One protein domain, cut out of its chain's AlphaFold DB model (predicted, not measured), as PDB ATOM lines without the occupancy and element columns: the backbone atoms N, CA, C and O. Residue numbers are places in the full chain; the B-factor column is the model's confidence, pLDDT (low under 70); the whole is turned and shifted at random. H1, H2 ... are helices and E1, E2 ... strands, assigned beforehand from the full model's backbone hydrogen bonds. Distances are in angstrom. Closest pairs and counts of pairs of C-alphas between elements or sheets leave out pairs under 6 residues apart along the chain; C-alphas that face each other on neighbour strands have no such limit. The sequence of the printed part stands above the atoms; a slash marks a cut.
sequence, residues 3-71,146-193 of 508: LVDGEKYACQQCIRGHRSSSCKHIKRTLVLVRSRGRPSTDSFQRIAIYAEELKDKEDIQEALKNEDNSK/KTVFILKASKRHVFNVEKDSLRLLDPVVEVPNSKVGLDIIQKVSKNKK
ATOM      1  N   LEU A   3      19.692  39.460  -1.157       95.69
ATOM      2  CA  LEU A   3      19.769  39.108  -2.565       95.69
ATOM      3  C   LEU A   3      20.176  40.351  -3.347       95.69
ATOM      4  O   LEU A   3      19.623  41.423  -3.112       95.69
ATOM      5  N   VAL A   4      21.123  40.204  -4.268       94.81
ATOM      6  CA  VAL A   4      21.485  41.262  -5.214       94.81
ATOM      7  C   VAL A   4      21.404  40.662  -6.607       94.81
ATOM      8  O   VAL A   4      22.110  39.696  -6.892       94.81
ATOM      9  N   ASP A   5      20.481  41.169  -7.426       92.06
ATOM     10  CA  ASP A   5      20.205  40.665  -8.781       92.06
ATOM     11  C   ASP A   5      19.974  39.133  -8.827       92.06
ATOM     12  O   ASP A   5      20.506  38.414  -9.670       92.06
ATOM     13  N   GLY A   6      19.214  38.617  -7.850       91.06
ATOM     14  CA  GLY A   6      18.898  37.189  -7.681       91.06
ATOM     15  C   GLY A   6      19.985  36.344  -6.995       91.06
ATOM     16  O   GLY A   6      19.686  35.280  -6.449       91.06
ATOM     17  N   GLU A   7      21.232  36.813  -6.937       94.19
ATOM     18  CA  GLU A   7      22.333  36.105  -6.276       94.19
ATOM     19  C   GLU A   7      22.366  36.362  -4.755       94.19
ATOM     20  O   GLU A   7      21.995  37.430  -4.269       94.19
ATOM     21  N   LYS A   8      22.829  35.382  -3.962       95.25
ATOM     22  CA  LYS A   8      22.867  35.468  -2.487       95.25
ATOM     23  C   LYS A   8      24.123  36.200  -2.005       95.25
ATOM     24  O   LYS A   8      25.232  35.739  -2.254       95.25
ATOM     25  N   TYR A   9      23.964  37.273  -1.233       96.56
ATOM     26  CA  TYR A   9      25.068  38.059  -0.666       96.56
ATOM     27  C   TYR A   9      25.033  38.100   0.869       96.56
ATOM     28  O   TYR A   9      23.984  37.978   1.507       96.56
ATOM     29  N   ALA A  10      26.207  38.276   1.480       97.00
ATOM     30  CA  ALA A  10      26.348  38.483   2.919       97.00
ATOM     31  C   ALA A  10      27.570  39.349   3.244       97.00
ATOM     32  O   ALA A  10      28.574  39.317   2.537       97.00
ATOM     33  N   CYS A  11      27.513  40.084   4.355       96.56
ATOM     34  CA  CYS A  11      28.630  40.915   4.801       96.56
ATOM     35  C   CYS A  11      29.899  40.087   5.085       96.56
ATOM     36  O   CYS A  11      29.800  38.952   5.559       96.56
ATOM     37  N   GLN A  12      31.092  40.657   4.883       94.75
ATOM     38  CA  GLN A  12      32.379  39.964   5.093       94.75
ATOM     39  C   GLN A  12      32.516  39.305   6.488       94.75
ATOM     40  O   GLN A  12      32.966  38.166   6.606       94.75
ATOM     41  N   GLN A  13      32.072  39.975   7.557       95.50
ATOM     42  CA  GLN A  13      32.051  39.405   8.916       95.50
ATOM     43  C   GLN A  13      31.008  38.279   9.062       95.50
ATOM     44  O   GLN A  13      31.231  37.292   9.757       95.50
ATOM     45  N   CYS A  14      29.874  38.409   8.376       96.31
ATOM     46  CA  CYS A  14      28.744  37.486   8.424       96.31
ATOM     47  C   CYS A  14      29.076  36.155   7.742       96.31
ATOM     48  O   CYS A  14      28.729  35.094   8.255       96.31
ATOM     49  N   ILE A  15      29.756  36.214   6.592       94.06
ATOM     50  CA  ILE A  15      30.211  35.027   5.859       94.06
ATOM     51  C   ILE A  15      31.367  34.321   6.587       94.06
ATOM     52  O   ILE A  15      31.390  33.094   6.581       94.06
ATOM     53  N   ARG A  16      32.250  35.061   7.284       91.94
ATOM     54  CA  ARG A  16      33.248  34.490   8.214       91.94
ATOM     55  C   ARG A  16      32.586  33.769   9.389       91.94
ATOM     56  O   ARG A  16      32.860  32.603   9.621       91.94
ATOM     57  N   GLY A  17      31.673  34.431  10.099       94.44
ATOM     58  CA  GLY A  17      31.006  33.880  11.287       94.44
ATOM     59  C   GLY A  17      29.876  32.880  11.009       94.44
ATOM     60  O   GLY A  17      29.009  32.725  11.865       94.44
ATOM     61  N   HIS A  18      29.817  32.273   9.816       87.69
ATOM     62  CA  HIS A  18      28.775  31.331   9.367       87.69
ATOM     63  C   HIS A  18      27.312  31.836   9.464       87.69
ATOM     64  O   HIS A  18      26.363  31.057   9.376       87.69
ATOM     65  N   ARG A  19      27.105  33.155   9.566       93.19
ATOM     66  CA  ARG A  19      25.802  33.847   9.679       93.19
ATOM     67  C   ARG A  19      25.379  34.489   8.349       93.19
ATOM     68  O   ARG A  19      24.803  35.575   8.316       93.19
ATOM     69  N   SER A  20      25.697  33.846   7.225       94.62
ATOM     70  CA  SER A  20      25.415  34.379   5.884       94.62
ATOM     71  C   SER A  20      23.914  34.428   5.568       94.62
ATOM     72  O   SER A  20      23.424  35.448   5.088       94.62
ATOM     73  N   SER A  21      23.154  33.384   5.909       92.31
ATOM     74  CA  SER A  21      21.695  33.319   5.698       92.31
ATOM     75  C   SER A  21      20.921  34.376   6.503       92.31
ATOM     76  O   SER A  21      19.974  34.990   6.002       92.31
ATOM     77  N   SER A  22      21.353  34.641   7.737       94.88
ATOM     78  CA  SER A  22      20.754  35.622   8.650       94.88
ATOM     79  C   SER A  22      21.310  37.043   8.500       94.88
ATOM     80  O   SER A  22      20.891  37.936   9.234       94.88
ATOM     81  N   CYS A  23      22.202  37.291   7.533       96.00
ATOM     82  CA  CYS A  23      22.755  38.620   7.288       96.00
ATOM     83  C   CYS A  23      21.655  39.660   6.984       96.00
ATOM     84  O   CYS A  23      20.750  39.403   6.178       96.00
ATOM     85  N   LYS A  24      21.771  40.827   7.641       96.00
ATOM     86  CA  LYS A  24      20.964  42.047   7.434       96.00
ATOM     87  C   LYS A  24      21.815  43.325   7.267       96.00
ATOM     88  O   LYS A  24      21.277  44.424   7.228       96.00
ATOM     89  N   HIS A  25      23.145  43.211   7.215       95.12
ATOM     90  CA  HIS A  25      24.056  44.365   7.214       95.12
ATOM     91  C   HIS A  25      24.270  44.919   5.796       95.12
ATOM     92  O   HIS A  25      25.327  44.699   5.212       95.12
ATOM     93  N   ILE A  26      23.279  45.634   5.255       94.06
ATOM     94  CA  ILE A  26      23.346  46.229   3.905       94.06
ATOM     95  C   ILE A  26      24.449  47.295   3.756       94.06
ATOM     96  O   ILE A  26      25.035  47.409   2.690       94.06
ATOM     97  N   LYS A  27      24.792  48.020   4.836       92.31
ATOM     98  CA  LYS A  27      25.832  49.071   4.841       92.31
ATOM     99  C   LYS A  27      27.283  48.542   4.861       92.31
ATOM    100  O   LYS A  27      28.215  49.333   4.824       92.31
ATOM    101  N   ARG A  28      27.506  47.227   4.991       94.69
ATOM    102  CA  ARG A  28      28.856  46.619   5.012       94.69
ATOM    103  C   ARG A  28      29.147  45.972   3.665       94.69
ATOM    104  O   ARG A  28      28.230  45.405   3.084       94.69
ATOM    105  N   THR A  29      30.414  45.940   3.244       94.25
ATOM    106  CA  THR A  29      30.851  45.254   2.016       94.25
ATOM    107  C   THR A  29      30.241  43.855   1.912       94.25
ATOM    108  O   THR A  29      30.490  42.972   2.748       94.25
ATOM    109  N   LEU A  30      29.407  43.683   0.891       96.19
ATOM    110  CA  LEU A  30      28.651  42.474   0.619       96.19
ATOM    111  C   LEU A  30      29.473  41.574  -0.294       96.19
ATOM    112  O   LEU A  30      29.926  41.994  -1.349       96.19
ATOM    113  N   VAL A  31      29.652  40.319   0.101       95.69
ATOM    114  CA  VAL A  31      30.418  39.319  -0.646       95.69
ATOM    115  C   VAL A  31      29.466  38.238  -1.142       95.69
ATOM    116  O   VAL A  31      28.599  37.781  -0.388       95.69
ATOM    117  N   LEU A  32      29.643  37.811  -2.395       95.25
ATOM    118  CA  LEU A  32      28.843  36.746  -2.997       95.25
ATOM    119  C   LEU A  32      28.976  35.444  -2.184       95.25
ATOM    120  O   LEU A  32      30.072  34.899  -1.991       95.25
ATOM    121  N   VAL A  33      27.842  34.934  -1.707       94.12
ATOM    122  CA  VAL A  33      27.731  33.663  -0.990       94.12
ATOM    123  C   VAL A  33      27.694  32.550  -2.027       94.12
ATOM    124  O   VAL A  33      26.665  32.279  -2.642       94.12
ATOM    125  N   ARG A  34      28.837  31.887  -2.212       90.62
ATOM    126  CA  ARG A  34      28.936  30.694  -3.062       90.62
ATOM    127  C   ARG A  34      27.969  29.607  -2.571       90.62
ATOM    128  O   ARG A  34      27.739  29.470  -1.366       90.62
ATOM    129  N   SER A  35      27.436  28.823  -3.505       86.94
ATOM    130  CA  SER A  35      26.660  27.617  -3.203       86.94
ATOM    131  C   SER A  35      27.467  26.645  -2.330       86.94
ATOM    132  O   SER A  35      28.701  26.636  -2.351       86.94
ATOM    133  N   ARG A  36      26.775  25.828  -1.524       82.25
ATOM    134  CA  ARG A  36      27.442  24.792  -0.724       82.25
ATOM    135  C   ARG A  36      28.007  23.715  -1.651       82.25
ATOM    136  O   ARG A  36      27.295  23.198  -2.503       82.25
ATOM    137  N   GLY A  37      29.273  23.375  -1.450       79.56
ATOM    138  CA  GLY A  37      30.012  22.388  -2.228       79.56
ATOM    139  C   GLY A  37      31.500  22.458  -1.892       79.56
ATOM    140  O   GLY A  37      31.925  23.338  -1.137       79.56
ATOM    141  N   ARG A  38      32.307  21.546  -2.452       65.69
ATOM    142  CA  ARG A  38      33.770  21.684  -2.383       65.69
ATOM    143  C   ARG A  38      34.155  23.018  -3.038       65.69
ATOM    144  O   ARG A  38      33.657  23.289  -4.134       65.69
ATOM    145  N   PRO A  39      35.005  23.855  -2.415       65.00
ATOM    146  CA  PRO A  39      35.457  25.079  -3.060       65.00
ATOM    147  C   PRO A  39      36.125  24.715  -4.386       65.00
ATOM    148  O   PRO A  39      37.028  23.879  -4.406       65.00
ATOM    149  N   SER A  40      35.685  25.324  -5.491       63.53
ATOM    150  CA  SER A  40      36.370  25.199  -6.779       63.53
ATOM    151  C   SER A  40      37.818  25.636  -6.566       63.53
ATOM    152  O   SER A  40      38.054  26.803  -6.230       63.53
ATOM    153  N   THR A  41      38.746  24.682  -6.687       56.66
ATOM    154  CA  THR A  41      40.051  24.675  -5.992       56.66
ATOM    155  C   THR A  41      40.952  25.866  -6.301       56.66
ATOM    156  O   THR A  41      41.824  26.195  -5.505       56.66
ATOM    157  N   ASP A  42      40.694  26.549  -7.416       62.56
ATOM    158  CA  ASP A  42      41.541  27.606  -7.966       62.56
ATOM    159  C   ASP A  42      40.902  29.015  -7.829       62.56
ATOM    160  O   ASP A  42      41.435  30.002  -8.337       62.56
ATOM    161  N   SER A  43      39.728  29.149  -7.187       72.88
ATOM    162  CA  SER A  43      38.952  30.407  -7.160       72.88
ATOM    163  C   SER A  43      39.390  31.409  -6.074       72.88
ATOM    164  O   SER A  43      38.607  31.797  -5.197       72.88
ATOM    165  N   PHE A  44      40.619  31.921  -6.202       82.81
ATOM    166  CA  PHE A  44      41.187  33.042  -5.419       82.81
ATOM    167  C   PHE A  44      40.486  34.400  -5.637       82.81
ATOM    168  O   PHE A  44      40.999  35.438  -5.236       82.81
ATOM    169  N   GLN A  45      39.335  34.427  -6.310       87.81
ATOM    170  CA  GLN A  45      38.611  35.644  -6.666       87.81
ATOM    171  C   GLN A  45      37.196  35.625  -6.100       87.81
ATOM    172  O   GLN A  45      36.482  34.621  -6.206       87.81
ATOM    173  N   ARG A  46      36.769  36.745  -5.513       87.56
ATOM    174  CA  ARG A  46      35.396  36.952  -5.041       87.56
ATOM    175  C   ARG A  46      34.828  38.227  -5.645       87.56
ATOM    176  O   ARG A  46      35.530  39.220  -5.786       87.56
ATOM    177  N   ILE A  47      33.541  38.179  -5.966       88.94
ATOM    178  CA  ILE A  47      32.759  39.371  -6.284       88.94
ATOM    179  C   ILE A  47      32.335  39.989  -4.954       88.94
ATOM    180  O   ILE A  47      31.805  39.281  -4.083       88.94
ATOM    181  N   ALA A  48      32.585  41.285  -4.800       91.25
ATOM    182  CA  ALA A  48      32.042  42.068  -3.706       91.25
ATOM    183  C   ALA A  48      31.386  43.351  -4.227       91.25
ATOM    184  O   ALA A  48      31.695  43.841  -5.314       91.25
ATOM    185  N   ILE A  49      30.441  43.848  -3.439       92.00
ATOM    186  CA  ILE A  49      29.623  45.022  -3.722       92.00
ATOM    187  C   ILE A  49      29.721  45.940  -2.508       92.00
ATOM    188  O   ILE A  49      29.630  45.490  -1.358       92.00
ATOM    189  N   TYR A  50      29.921  47.224  -2.774       88.88
ATOM    190  CA  TYR A  50      29.977  48.275  -1.772       88.88
ATOM    191  C   TYR A  50      28.680  49.068  -1.852       88.88
ATOM    192  O   TYR A  50      28.161  49.317  -2.938       88.88
ATOM    193  N   ALA A  51      28.163  49.459  -0.691       81.94
ATOM    194  CA  ALA A  51      27.176  50.520  -0.603       81.94
ATOM    195  C   ALA A  51      27.921  51.845  -0.821       81.94
ATOM    196  O   ALA A  51      28.357  52.472   0.142       81.94
ATOM    197  N   GLU A  52      28.159  52.204  -2.083       77.38
ATOM    198  CA  GLU A  52      28.689  53.519  -2.440       77.38
ATOM    199  C   GLU A  52      27.576  54.556  -2.249       77.38
ATOM    200  O   GLU A  52      26.457  54.391  -2.736       77.38
ATOM    201  N   GLU A  53      27.869  55.600  -1.481       65.50
ATOM    202  CA  GLU A  53      26.983  56.747  -1.332       65.50
ATOM    203  C   GLU A  53      27.156  57.637  -2.562       65.50
ATOM    204  O   GLU A  53      28.245  58.167  -2.786       65.50
ATOM    205  N   LEU A  54      26.098  57.789  -3.365       70.19
ATOM    206  CA  LEU A  54      26.088  58.756  -4.461       70.19
ATOM    207  C   LEU A  54      26.073  60.160  -3.847       70.19
ATOM    208  O   LEU A  54      25.022  60.658  -3.446       70.19
ATOM    209  N   LYS A  55      27.254  60.765  -3.713       75.44
ATOM    210  CA  LYS A  55      27.413  62.119  -3.159       75.44
ATOM    211  C   LYS A  55      26.968  63.193  -4.144       75.44
ATOM    212  O   LYS A  55      26.496  64.248  -3.725       75.44
ATOM    213  N   ASP A  56      27.093  62.906  -5.435       80.50
ATOM    214  CA  ASP A  56      26.845  63.865  -6.494       80.50
ATOM    215  C   ASP A  56      25.391  63.793  -6.971       80.50
ATOM    216  O   ASP A  56      24.868  62.748  -7.366       80.50
ATOM    217  N   LYS A  57      24.718  64.950  -6.952       81.50
ATOM    218  CA  LYS A  57      23.317  65.083  -7.390       81.50
ATOM    219  C   LYS A  57      23.144  64.717  -8.874       81.50
ATOM    220  O   LYS A  57      22.038  64.357  -9.280       81.50
ATOM    221  N   GLU A  58      24.215  64.785  -9.664       85.25
ATOM    222  CA  GLU A  58      24.248  64.365 -11.069       85.25
ATOM    223  C   GLU A  58      24.181  62.838 -11.209       85.25
ATOM    224  O   GLU A  58      23.288  62.360 -11.906       85.25
ATOM    225  N   ASP A  59      24.993  62.078 -10.464       74.38
ATOM    226  CA  ASP A  59      24.948  60.605 -10.427       74.38
ATOM    227  C   ASP A  59      23.572  60.083  -9.989       74.38
ATOM    228  O   ASP A  59      23.031  59.146 -10.582       74.38
ATOM    229  N   ILE A  60      22.963  60.713  -8.975       73.12
ATOM    230  CA  ILE A  60      21.599  60.380  -8.531       73.12
ATOM    231  C   ILE A  60      20.599  60.611  -9.674       73.12
ATOM    232  O   ILE A  60      19.735  59.770  -9.929       73.12
ATOM    233  N   GLN A  61      20.709  61.735 -10.389       79.50
ATOM    234  CA  GLN A  61      19.848  62.005 -11.538       79.50
ATOM    235  C   GLN A  61      20.113  61.066 -12.718       79.50
ATOM    236  O   GLN A  61      19.160  60.708 -13.405       79.50
ATOM    237  N   GLU A  62      21.357  60.681 -12.993       79.62
ATOM    238  CA  GLU A  62      21.689  59.746 -14.070       79.62
ATOM    239  C   GLU A  62      21.174  58.336 -13.759       79.62
ATOM    240  O   GLU A  62      20.556  57.708 -14.623       79.62
ATOM    241  N   ALA A  63      21.324  57.867 -12.517       66.81
ATOM    242  CA  ALA A  63      20.734  56.612 -12.061       66.81
ATOM    243  C   ALA A  63      19.212  56.591 -12.294       66.81
ATOM    244  O   ALA A  63      18.706  55.651 -12.905       66.81
ATOM    245  N   LEU A  64      18.504  57.662 -11.910       72.75
ATOM    246  CA  LEU A  64      17.059  57.809 -12.129       72.75
ATOM    247  C   LEU A  64      16.684  57.897 -13.626       72.75
ATOM    248  O   LEU A  64      15.727  57.261 -14.060       72.75
ATOM    249  N   LYS A  65      17.444  58.641 -14.445       78.88
ATOM    250  CA  LYS A  65      17.199  58.777 -15.900       78.88
ATOM    251  C   LYS A  65      17.402  57.458 -16.656       78.88
ATOM    252  O   LYS A  65      16.709  57.198 -17.641       78.88
ATOM    253  N   ASN A  66      18.330  56.615 -16.206       63.59
ATOM    254  CA  ASN A  66      18.600  55.318 -16.826       63.59
ATOM    255  C   ASN A  66      17.464  54.296 -16.609       63.59
ATOM    256  O   ASN A  66      17.293  53.388 -17.429       63.59
ATOM    257  N   GLU A  67      16.623  54.465 -15.585       58.81
ATOM    258  CA  GLU A  67      15.432  53.623 -15.400       58.81
ATOM    259  C   GLU A  67      14.382  53.868 -16.497       58.81
ATOM    260  O   GLU A  67      13.881  52.916 -17.095       58.81
ATOM    261  N   ASP A  68      14.129  55.126 -16.876       60.62
ATOM    262  CA  ASP A  68      13.162  55.480 -17.931       60.62
ATOM    263  C   ASP A  68      13.561  54.999 -19.342       60.62
ATOM    264  O   ASP A  68      12.696  54.757 -20.201       60.62
ATOM    265  N   ASN A  69      14.867  54.833 -19.579       48.12
ATOM    266  CA  ASN A  69      15.435  54.288 -20.818       48.12
ATOM    267  C   ASN A  69      15.485  52.747 -20.846       48.12
ATOM    268  O   ASN A  69      15.766  52.160 -21.892       48.12
ATOM    269  N   SER A  70      15.140  52.066 -19.747       46.81
ATOM    270  CA  SER A  70      15.195  50.599 -19.636       46.81
ATOM    271  C   SER A  70      14.096  49.852 -20.419       46.81
ATOM    272  O   SER A  70      13.954  48.645 -20.279       46.81
ATOM    273  N   LYS A  71      13.333  50.508 -21.305       43.72
ATOM    274  CA  LYS A  71      12.241  49.867 -22.078       43.72
ATOM    275  C   LYS A  71      12.694  48.753 -23.033       43.72
ATOM    276  O   LYS A  71      11.860  47.967 -23.465       43.72
ATOM    277  N   LYS A 146      10.817  35.912   8.444       80.38
ATOM    278  CA  LYS A 146      12.201  36.003   7.953       80.38
ATOM    279  C   LYS A 146      12.270  37.032   6.822       80.38
ATOM    280  O   LYS A 146      11.889  36.746   5.692       80.38
ATOM    281  N   THR A 147      12.792  38.217   7.127       83.81
ATOM    282  CA  THR A 147      12.978  39.298   6.146       83.81
ATOM    283  C   THR A 147      14.069  38.953   5.123       83.81
ATOM    284  O   THR A 147      15.220  38.681   5.503       83.81
ATOM    285  N   VAL A 148      13.722  39.020   3.838       89.50
ATOM    286  CA  VAL A 148      14.661  39.007   2.708       89.50
ATOM    287  C   VAL A 148      14.783  40.432   2.172       89.50
ATOM    288  O   VAL A 148      13.773  41.110   2.016       89.50
ATOM    289  N   PHE A 149      16.012  40.883   1.930       88.19
ATOM    290  CA  PHE A 149      16.304  42.160   1.276       88.19
ATOM    291  C   PHE A 149      16.647  41.870  -0.183       88.19
ATOM    292  O   PHE A 149      17.519  41.035  -0.421       88.19
ATOM    293  N   ILE A 150      15.988  42.533  -1.130       90.31
ATOM    294  CA  ILE A 150      16.309  42.460  -2.562       90.31
ATOM    295  C   ILE A 150      16.904  43.809  -2.967       90.31
ATOM    296  O   ILE A 150      16.325  44.844  -2.653       90.31
ATOM    297  N   LEU A 151      18.068  43.781  -3.614       89.75
ATOM    298  CA  LEU A 151      18.820  44.948  -4.074       89.75
ATOM    299  C   LEU A 151      19.203  44.776  -5.556       89.75
ATOM    300  O   LEU A 151      19.324  43.651  -6.047       89.75
ATOM    301  N   LYS A 152      19.461  45.894  -6.234       87.38
ATOM    302  CA  LYS A 152      19.990  45.971  -7.604       87.38
ATOM    303  C   LYS A 152      21.378  46.611  -7.536       87.38
ATOM    304  O   LYS A 152      21.523  47.660  -6.911       87.38
ATOM    305  N   ALA A 153      22.411  45.976  -8.091       85.94
ATOM    306  CA  ALA A 153      23.764  46.537  -8.038       85.94
ATOM    307  C   ALA A 153      23.942  47.672  -9.062       85.94
ATOM    308  O   ALA A 153      23.597  47.504 -10.231       85.94
ATOM    309  N   SER A 154      24.536  48.797  -8.648       82.31
ATOM    310  CA  SER A 154      24.977  49.870  -9.554       82.31
ATOM    311  C   SER A 154      26.363  49.597 -10.148       82.31
ATOM    312  O   SER A 154      26.583  49.841 -11.332       82.31
ATOM    313  N   LYS A 155      27.284  49.048  -9.349       83.94
ATOM    314  CA  LYS A 155      28.633  48.617  -9.745       83.94
ATOM    315  C   LYS A 155      28.971  47.296  -9.046       83.94
ATOM    316  O   LYS A 155      28.517  47.042  -7.927       83.94
ATOM    317  N   ARG A 156      29.795  46.452  -9.677       86.75
ATOM    318  CA  ARG A 156      30.375  45.253  -9.045       86.75
ATOM    319  C   ARG A 156      31.872  45.175  -9.314       86.75
ATOM    320  O   ARG A 156      32.308  45.314 -10.455       86.75
ATOM    321  N   HIS A 157      32.642  44.847  -8.282       88.56
ATOM    322  CA  HIS A 157      34.093  44.698  -8.374       88.56
ATOM    323  C   HIS A 157      34.507  43.249  -8.095       88.56
ATOM    324  O   HIS A 157      34.006  42.590  -7.174       88.56
ATOM    325  N   VAL A 158      35.430  42.728  -8.905       89.06
ATOM    326  CA  VAL A 158      36.089  41.437  -8.660       89.06
ATOM    327  C   VAL A 158      37.380  41.694  -7.906       89.06
ATOM    328  O   VAL A 158      38.287  42.329  -8.434       89.06
ATOM    329  N   PHE A 159      37.488  41.136  -6.707       89.31
ATOM    330  CA  PHE A 159      38.674  41.230  -5.865       89.31
ATOM    331  C   PHE A 159      39.460  39.929  -5.909       89.31
ATOM    332  O   PHE A 159      38.878  38.837  -5.890       89.31
ATOM    333  N   ASN A 160      40.789  40.040  -5.902       89.00
ATOM    334  CA  ASN A 160      41.605  38.925  -5.440       89.00
ATOM    335  C   ASN A 160      41.386  38.767  -3.930       89.00
ATOM    336  O   ASN A 160      41.122  39.730  -3.210       89.00
ATOM    337  N   VAL A 161      41.491  37.537  -3.454       87.88
ATOM    338  CA  VAL A 161      41.367  37.189  -2.046       87.88
ATOM    339  C   VAL A 161      42.645  36.485  -1.644       87.88
ATOM    340  O   VAL A 161      43.069  35.530  -2.296       87.88
ATOM    341  N   GLU A 162      43.256  36.999  -0.586       86.06
ATOM    342  CA  GLU A 162      44.443  36.429   0.039       86.06
ATOM    343  C   GLU A 162      44.201  34.951   0.386       86.06
ATOM    344  O   GLU A 162      43.125  34.574   0.860       86.06
ATOM    345  N   LYS A 163      45.187  34.093   0.101       80.06
ATOM    346  CA  LYS A 163      45.061  32.649   0.323       80.06
ATOM    347  C   LYS A 163      44.809  32.381   1.812       80.06
ATOM    348  O   LYS A 163      45.422  33.008   2.665       80.06
ATOM    349  N   ASP A 164      43.852  31.498   2.098       77.69
ATOM    350  CA  ASP A 164      43.395  31.119   3.449       77.69
ATOM    351  C   ASP A 164      42.775  32.261   4.289       77.69
ATOM    352  O   ASP A 164      42.263  32.049   5.388       77.69
ATOM    353  N   SER A 165      42.683  33.461   3.716       82.19
ATOM    354  CA  SER A 165      42.075  34.647   4.300       82.19
ATOM    355  C   SER A 165      40.777  35.008   3.572       82.19
ATOM    356  O   SER A 165      40.445  34.528   2.488       82.19
ATOM    357  N   LEU A 166      39.980  35.866   4.204       80.81
ATOM    358  CA  LEU A 166      38.782  36.461   3.593       80.81
ATOM    359  C   LEU A 166      38.954  37.969   3.361       80.81
ATOM    360  O   LEU A 166      37.964  38.675   3.166       80.81
ATOM    361  N   ARG A 167      40.194  38.473   3.472       86.00
ATOM    362  CA  ARG A 167      40.553  39.850   3.119       86.00
ATOM    363  C   ARG A 167      40.427  40.004   1.603       86.00
ATOM    364  O   ARG A 167      40.953  39.192   0.842       86.00
ATOM    365  N   LEU A 168      39.664  41.012   1.192       87.44
ATOM    366  CA  LEU A 168      39.640  41.465  -0.191       87.44
ATOM    367  C   LEU A 168      40.924  42.278  -0.387       87.44
ATOM    368  O   LEU A 168      41.222  43.131   0.447       87.44
ATOM    369  N   LEU A 169      41.694  41.945  -1.418       89.38
ATOM    370  CA  LEU A 169      42.839  42.737  -1.874       89.38
ATOM    371  C   LEU A 169      42.328  43.843  -2.812       89.38
ATOM    372  O   LEU A 169      41.143  44.162  -2.782       89.38
ATOM    373  N   ASP A 170      43.181  44.394  -3.671       86.88
ATOM    374  CA  ASP A 170      42.772  45.420  -4.634       86.88
ATOM    375  C   ASP A 170      41.742  44.910  -5.669       86.88
ATOM    376  O   ASP A 170      41.744  43.717  -6.034       86.88
ATOM    377  N   PRO A 171      40.852  45.795  -6.166       87.00
ATOM    378  CA  PRO A 171      39.928  45.467  -7.244       87.00
ATOM    379  C   PRO A 171      40.706  45.162  -8.529       87.00
ATOM    380  O   PRO A 171      41.545  45.931  -8.983       87.00
ATOM    381  N   VAL A 172      40.413  44.013  -9.133       85.69
ATOM    382  CA  VAL A 172      41.107  43.513 -10.331       85.69
ATOM    383  C   VAL A 172      40.398  43.951 -11.605       85.69
ATOM    384  O   VAL A 172      41.039  44.187 -12.624       85.69
ATOM    385  N   VAL A 173      39.062  43.948 -11.572       88.06
ATOM    386  CA  VAL A 173      38.186  44.173 -12.727       88.06
ATOM    387  C   VAL A 173      36.856  44.752 -12.248       88.06
ATOM    388  O   VAL A 173      36.228  44.196 -11.340       88.06
ATOM    389  N   GLU A 174      36.399  45.811 -12.912       86.38
ATOM    390  CA  GLU A 174      35.007  46.264 -12.863       86.38
ATOM    391  C   GLU A 174      34.120  45.414 -13.769       86.38
ATOM    392  O   GLU A 174      34.436  45.145 -14.931       86.38
ATOM    393  N   VAL A 175      32.995  44.965 -13.220       84.50
ATOM    394  CA  VAL A 175      32.042  44.100 -13.905       84.50
ATOM    395  C   VAL A 175      30.774  44.902 -14.196       84.50
ATOM    396  O   VAL A 175      30.069  45.261 -13.252       84.50
ATOM    397  N   PRO A 176      30.439  45.159 -15.476       80.38
ATOM    398  CA  PRO A 176      29.206  45.855 -15.825       80.38
ATOM    399  C   PRO A 176      27.989  44.993 -15.468       80.38
ATOM    400  O   PRO A 176      27.993  43.782 -15.701       80.38
ATOM    401  N   ASN A 177      26.926  45.621 -14.957       75.50
ATOM    402  CA  ASN A 177      25.763  44.925 -14.380       75.50
ATOM    403  C   ASN A 177      25.070  43.955 -15.348       75.50
ATOM    404  O   ASN A 177      24.537  42.941 -14.904       75.50
ATOM    405  N   SER A 178      25.149  44.211 -16.662       73.38
ATOM    406  CA  SER A 178      24.640  43.335 -17.732       73.38
ATOM    407  C   SER A 178      25.292  41.948 -17.780       73.38
ATOM    408  O   SER A 178      24.815  41.059 -18.484       73.38
ATOM    409  N   LYS A 179      26.380  41.737 -17.033       70.56
ATOM    410  CA  LYS A 179      26.975  40.427 -16.780       70.56
ATOM    411  C   LYS A 179      26.810  40.131 -15.289       70.56
ATOM    412  O   LYS A 179      27.489  40.716 -14.446       70.56
ATOM    413  N   VAL A 180      25.902  39.211 -14.973       64.69
ATOM    414  CA  VAL A 180      25.684  38.635 -13.632       64.69
ATOM    415  C   VAL A 180      26.182  37.185 -13.639       64.69
ATOM    416  O   VAL A 180      26.229  36.565 -14.703       64.69
ATOM    417  N   GLY A 181      26.563  36.635 -12.482       64.94
ATOM    418  CA  GLY A 181      26.847  35.205 -12.339       64.94
ATOM    419  C   GLY A 181      28.301  34.820 -12.044       64.94
ATOM    420  O   GLY A 181      29.271  35.469 -12.454       64.94
ATOM    421  N   LEU A 182      28.451  33.651 -11.411       64.69
ATOM    422  CA  LEU A 182      29.728  32.953 -11.174       64.69
ATOM    423  C   LEU A 182      30.571  32.733 -12.449       64.69
ATOM    424  O   LEU A 182      31.797  32.609 -12.365       64.69
ATOM    425  N   ASP A 183      29.947  32.734 -13.629       71.94
ATOM    426  CA  ASP A 183      30.598  32.618 -14.942       71.94
ATOM    427  C   ASP A 183      31.684  33.672 -15.183       71.94
ATOM    428  O   ASP A 183      32.635  33.443 -15.932       71.94
ATOM    429  N   ILE A 184      31.568  34.834 -14.540       75.56
ATOM    430  CA  ILE A 184      32.520  35.938 -14.673       75.56
ATOM    431  C   ILE A 184      33.832  35.582 -13.970       75.56
ATOM    432  O   ILE A 184      34.904  35.730 -14.557       75.56
ATOM    433  N   ILE A 185      33.748  34.990 -12.773       69.94
ATOM    434  CA  ILE A 185      34.905  34.456 -12.036       69.94
ATOM    435  C   ILE A 185      35.596  33.362 -12.869       69.94
ATOM    436  O   ILE A 185      36.826  33.312 -12.955       69.94
ATOM    437  N   GLN A 186      34.821  32.512 -13.554       73.81
ATOM    438  CA  GLN A 186      35.378  31.499 -14.456       73.81
ATOM    439  C   GLN A 186      36.059  32.102 -15.696       73.81
ATOM    440  O   GLN A 186      37.093  31.596 -16.129       73.81
ATOM    441  N   LYS A 187      35.513  33.172 -16.285       76.94
ATOM    442  CA  LYS A 187      36.100  33.832 -17.466       76.94
ATOM    443  C   LYS A 187      37.404  34.564 -17.122       76.94
ATOM    444  O   LYS A 187      38.398  34.388 -17.828       76.94
ATOM    445  N   VAL A 188      37.447  35.305 -16.011       68.88
ATOM    446  CA  VAL A 188      38.659  36.021 -15.563       68.88
ATOM    447  C   VAL A 188      39.793  35.042 -15.219       68.88
ATOM    448  O   VAL A 188      40.933  35.236 -15.652       68.88
ATOM    449  N   SER A 189      39.491  33.944 -14.519       66.75
ATOM    450  CA  SER A 189      40.487  32.909 -14.194       66.75
ATOM    451  C   SER A 189      41.014  32.158 -15.429       66.75
ATOM    452  O   SER A 189      42.224  31.937 -15.537       66.75
ATOM    453  N   LYS A 190      40.154  31.836 -16.410       73.94
ATOM    454  CA  LYS A 190      40.568  31.227 -17.692       73.94
ATOM    455  C   LYS A 190      41.521  32.133 -18.489       73.94
ATOM    456  O   LYS A 190      42.537  31.642 -18.985       73.94
ATOM    457  N   ASN A 191      41.272  33.445 -18.534       64.75
ATOM    458  CA  ASN A 191      42.149  34.396 -19.232       64.75
ATOM    459  C   ASN A 191      43.562  34.472 -18.619       64.75
ATOM    460  O   ASN A 191      44.545  34.461 -19.363       64.75
ATOM    461  N   LYS A 192      43.695  34.453 -17.281       63.47
ATOM    462  CA  LYS A 192      45.018  34.362 -16.626       63.47
ATOM    463  C   LYS A 192      45.750  33.057 -16.967       63.47
ATOM    464  O   LYS A 192      46.961  33.086 -17.186       63.47
ATOM    465  N   LYS A 193      45.039  31.923 -17.055       61.50
ATOM    466  CA  LYS A 193      45.640  30.621 -17.408       61.50
ATOM    467  C   LYS A 193      46.212  30.640 -18.837       61.50
ATOM    468  O   LYS A 193      47.346  30.216 -19.035       61.50
TER     469      LYS A 193
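Overview. This is residues 3 to 71 and 146 to 193 of the 508 residues of the protein "Copper-fist domain-containing protein" of [Candida] inconspicua (UniProt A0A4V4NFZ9). A strongly twisted sheet of five strands makes the body, with the short H1 beside its strands near E2 and H3 over the same face at E5; H2 sticks out, where residues 55 to 62 and 64 to 71 stand free. The printed part has 117 residues with three named helices and six named strands, in the order E1 H1 E2 E3 H2 E4 E5 E6 H3. The sheet's order is E1 - E2 - E3 - E5 - E6, all antiparallel, and the class is mixed, helices and strands. The whole is compact, with a radius of gyration of the C-alphas of 15.2 A, and spans 42 by 38 by 26 A.

Arrangement. Start at edge strand E1, residues 7 to 11, antiparallel to E2, residues 30 to 32; N 31 and O 10 are 2.8 A apart. H1, residues 12 to 16, is on the sheet at a height of 5.3 A, over none of its strands; its closest C-alphas to E2 are Gln 12 and Val 31, 6.1 A. E2 and E3, residues 45 to 49, form a hairpin, with N 49 to O 30 at 2.8 A. E5, residues 156 to 161, is antiparallel to E3, with N 159 to O 46 at 2.9 A. E5 and edge strand E6, residues 168 to 175, form a hairpin, with N 172 to O 158 at 2.8 A; E6 bends by 68 degrees at residue 172. H3, residues 183 to 193, is on the same face as H1, over E5 and slantwise to it at 49 degrees on the local plane; it is only just not over E3 and E6, with 2 C-alphas on each. The closest C-alphas of E3 and H3 are Gln 45 and Ile 185, 6.6 A. H2, residues 57 to 68, is not on the sheet, and E4, residues 148 to 151, pairs with no named strand but is near E1. Every O i to N i+4 pair is within hydrogen-bond range in H1 and H3, and 6 of 8 in H2.

Along the chain. Find C-alpha 7 at (22.333, 36.105, -6.276), where E1 begins. H2 runs 17.5 A from C-alpha 57 at (23.317, 65.083, -7.390), E5 15.3 A and E6 15.9 A. H3 runs 15.4 A to C-alpha 193 at (45.640, 30.621, -17.408).

Size, cuts and confidence. The two C-alphas farthest apart are Arg 38 and Lys 57, 44.9 A. Residues 72 to 145 are cut out, with 33.1 A between C-alphas 71 and 146. The links H1 to E2 and E2 to E3 are long. Mean pLDDT of the printed part is 81.9; 22 residues are under 70, among them 38 to 42 and 66 to 71.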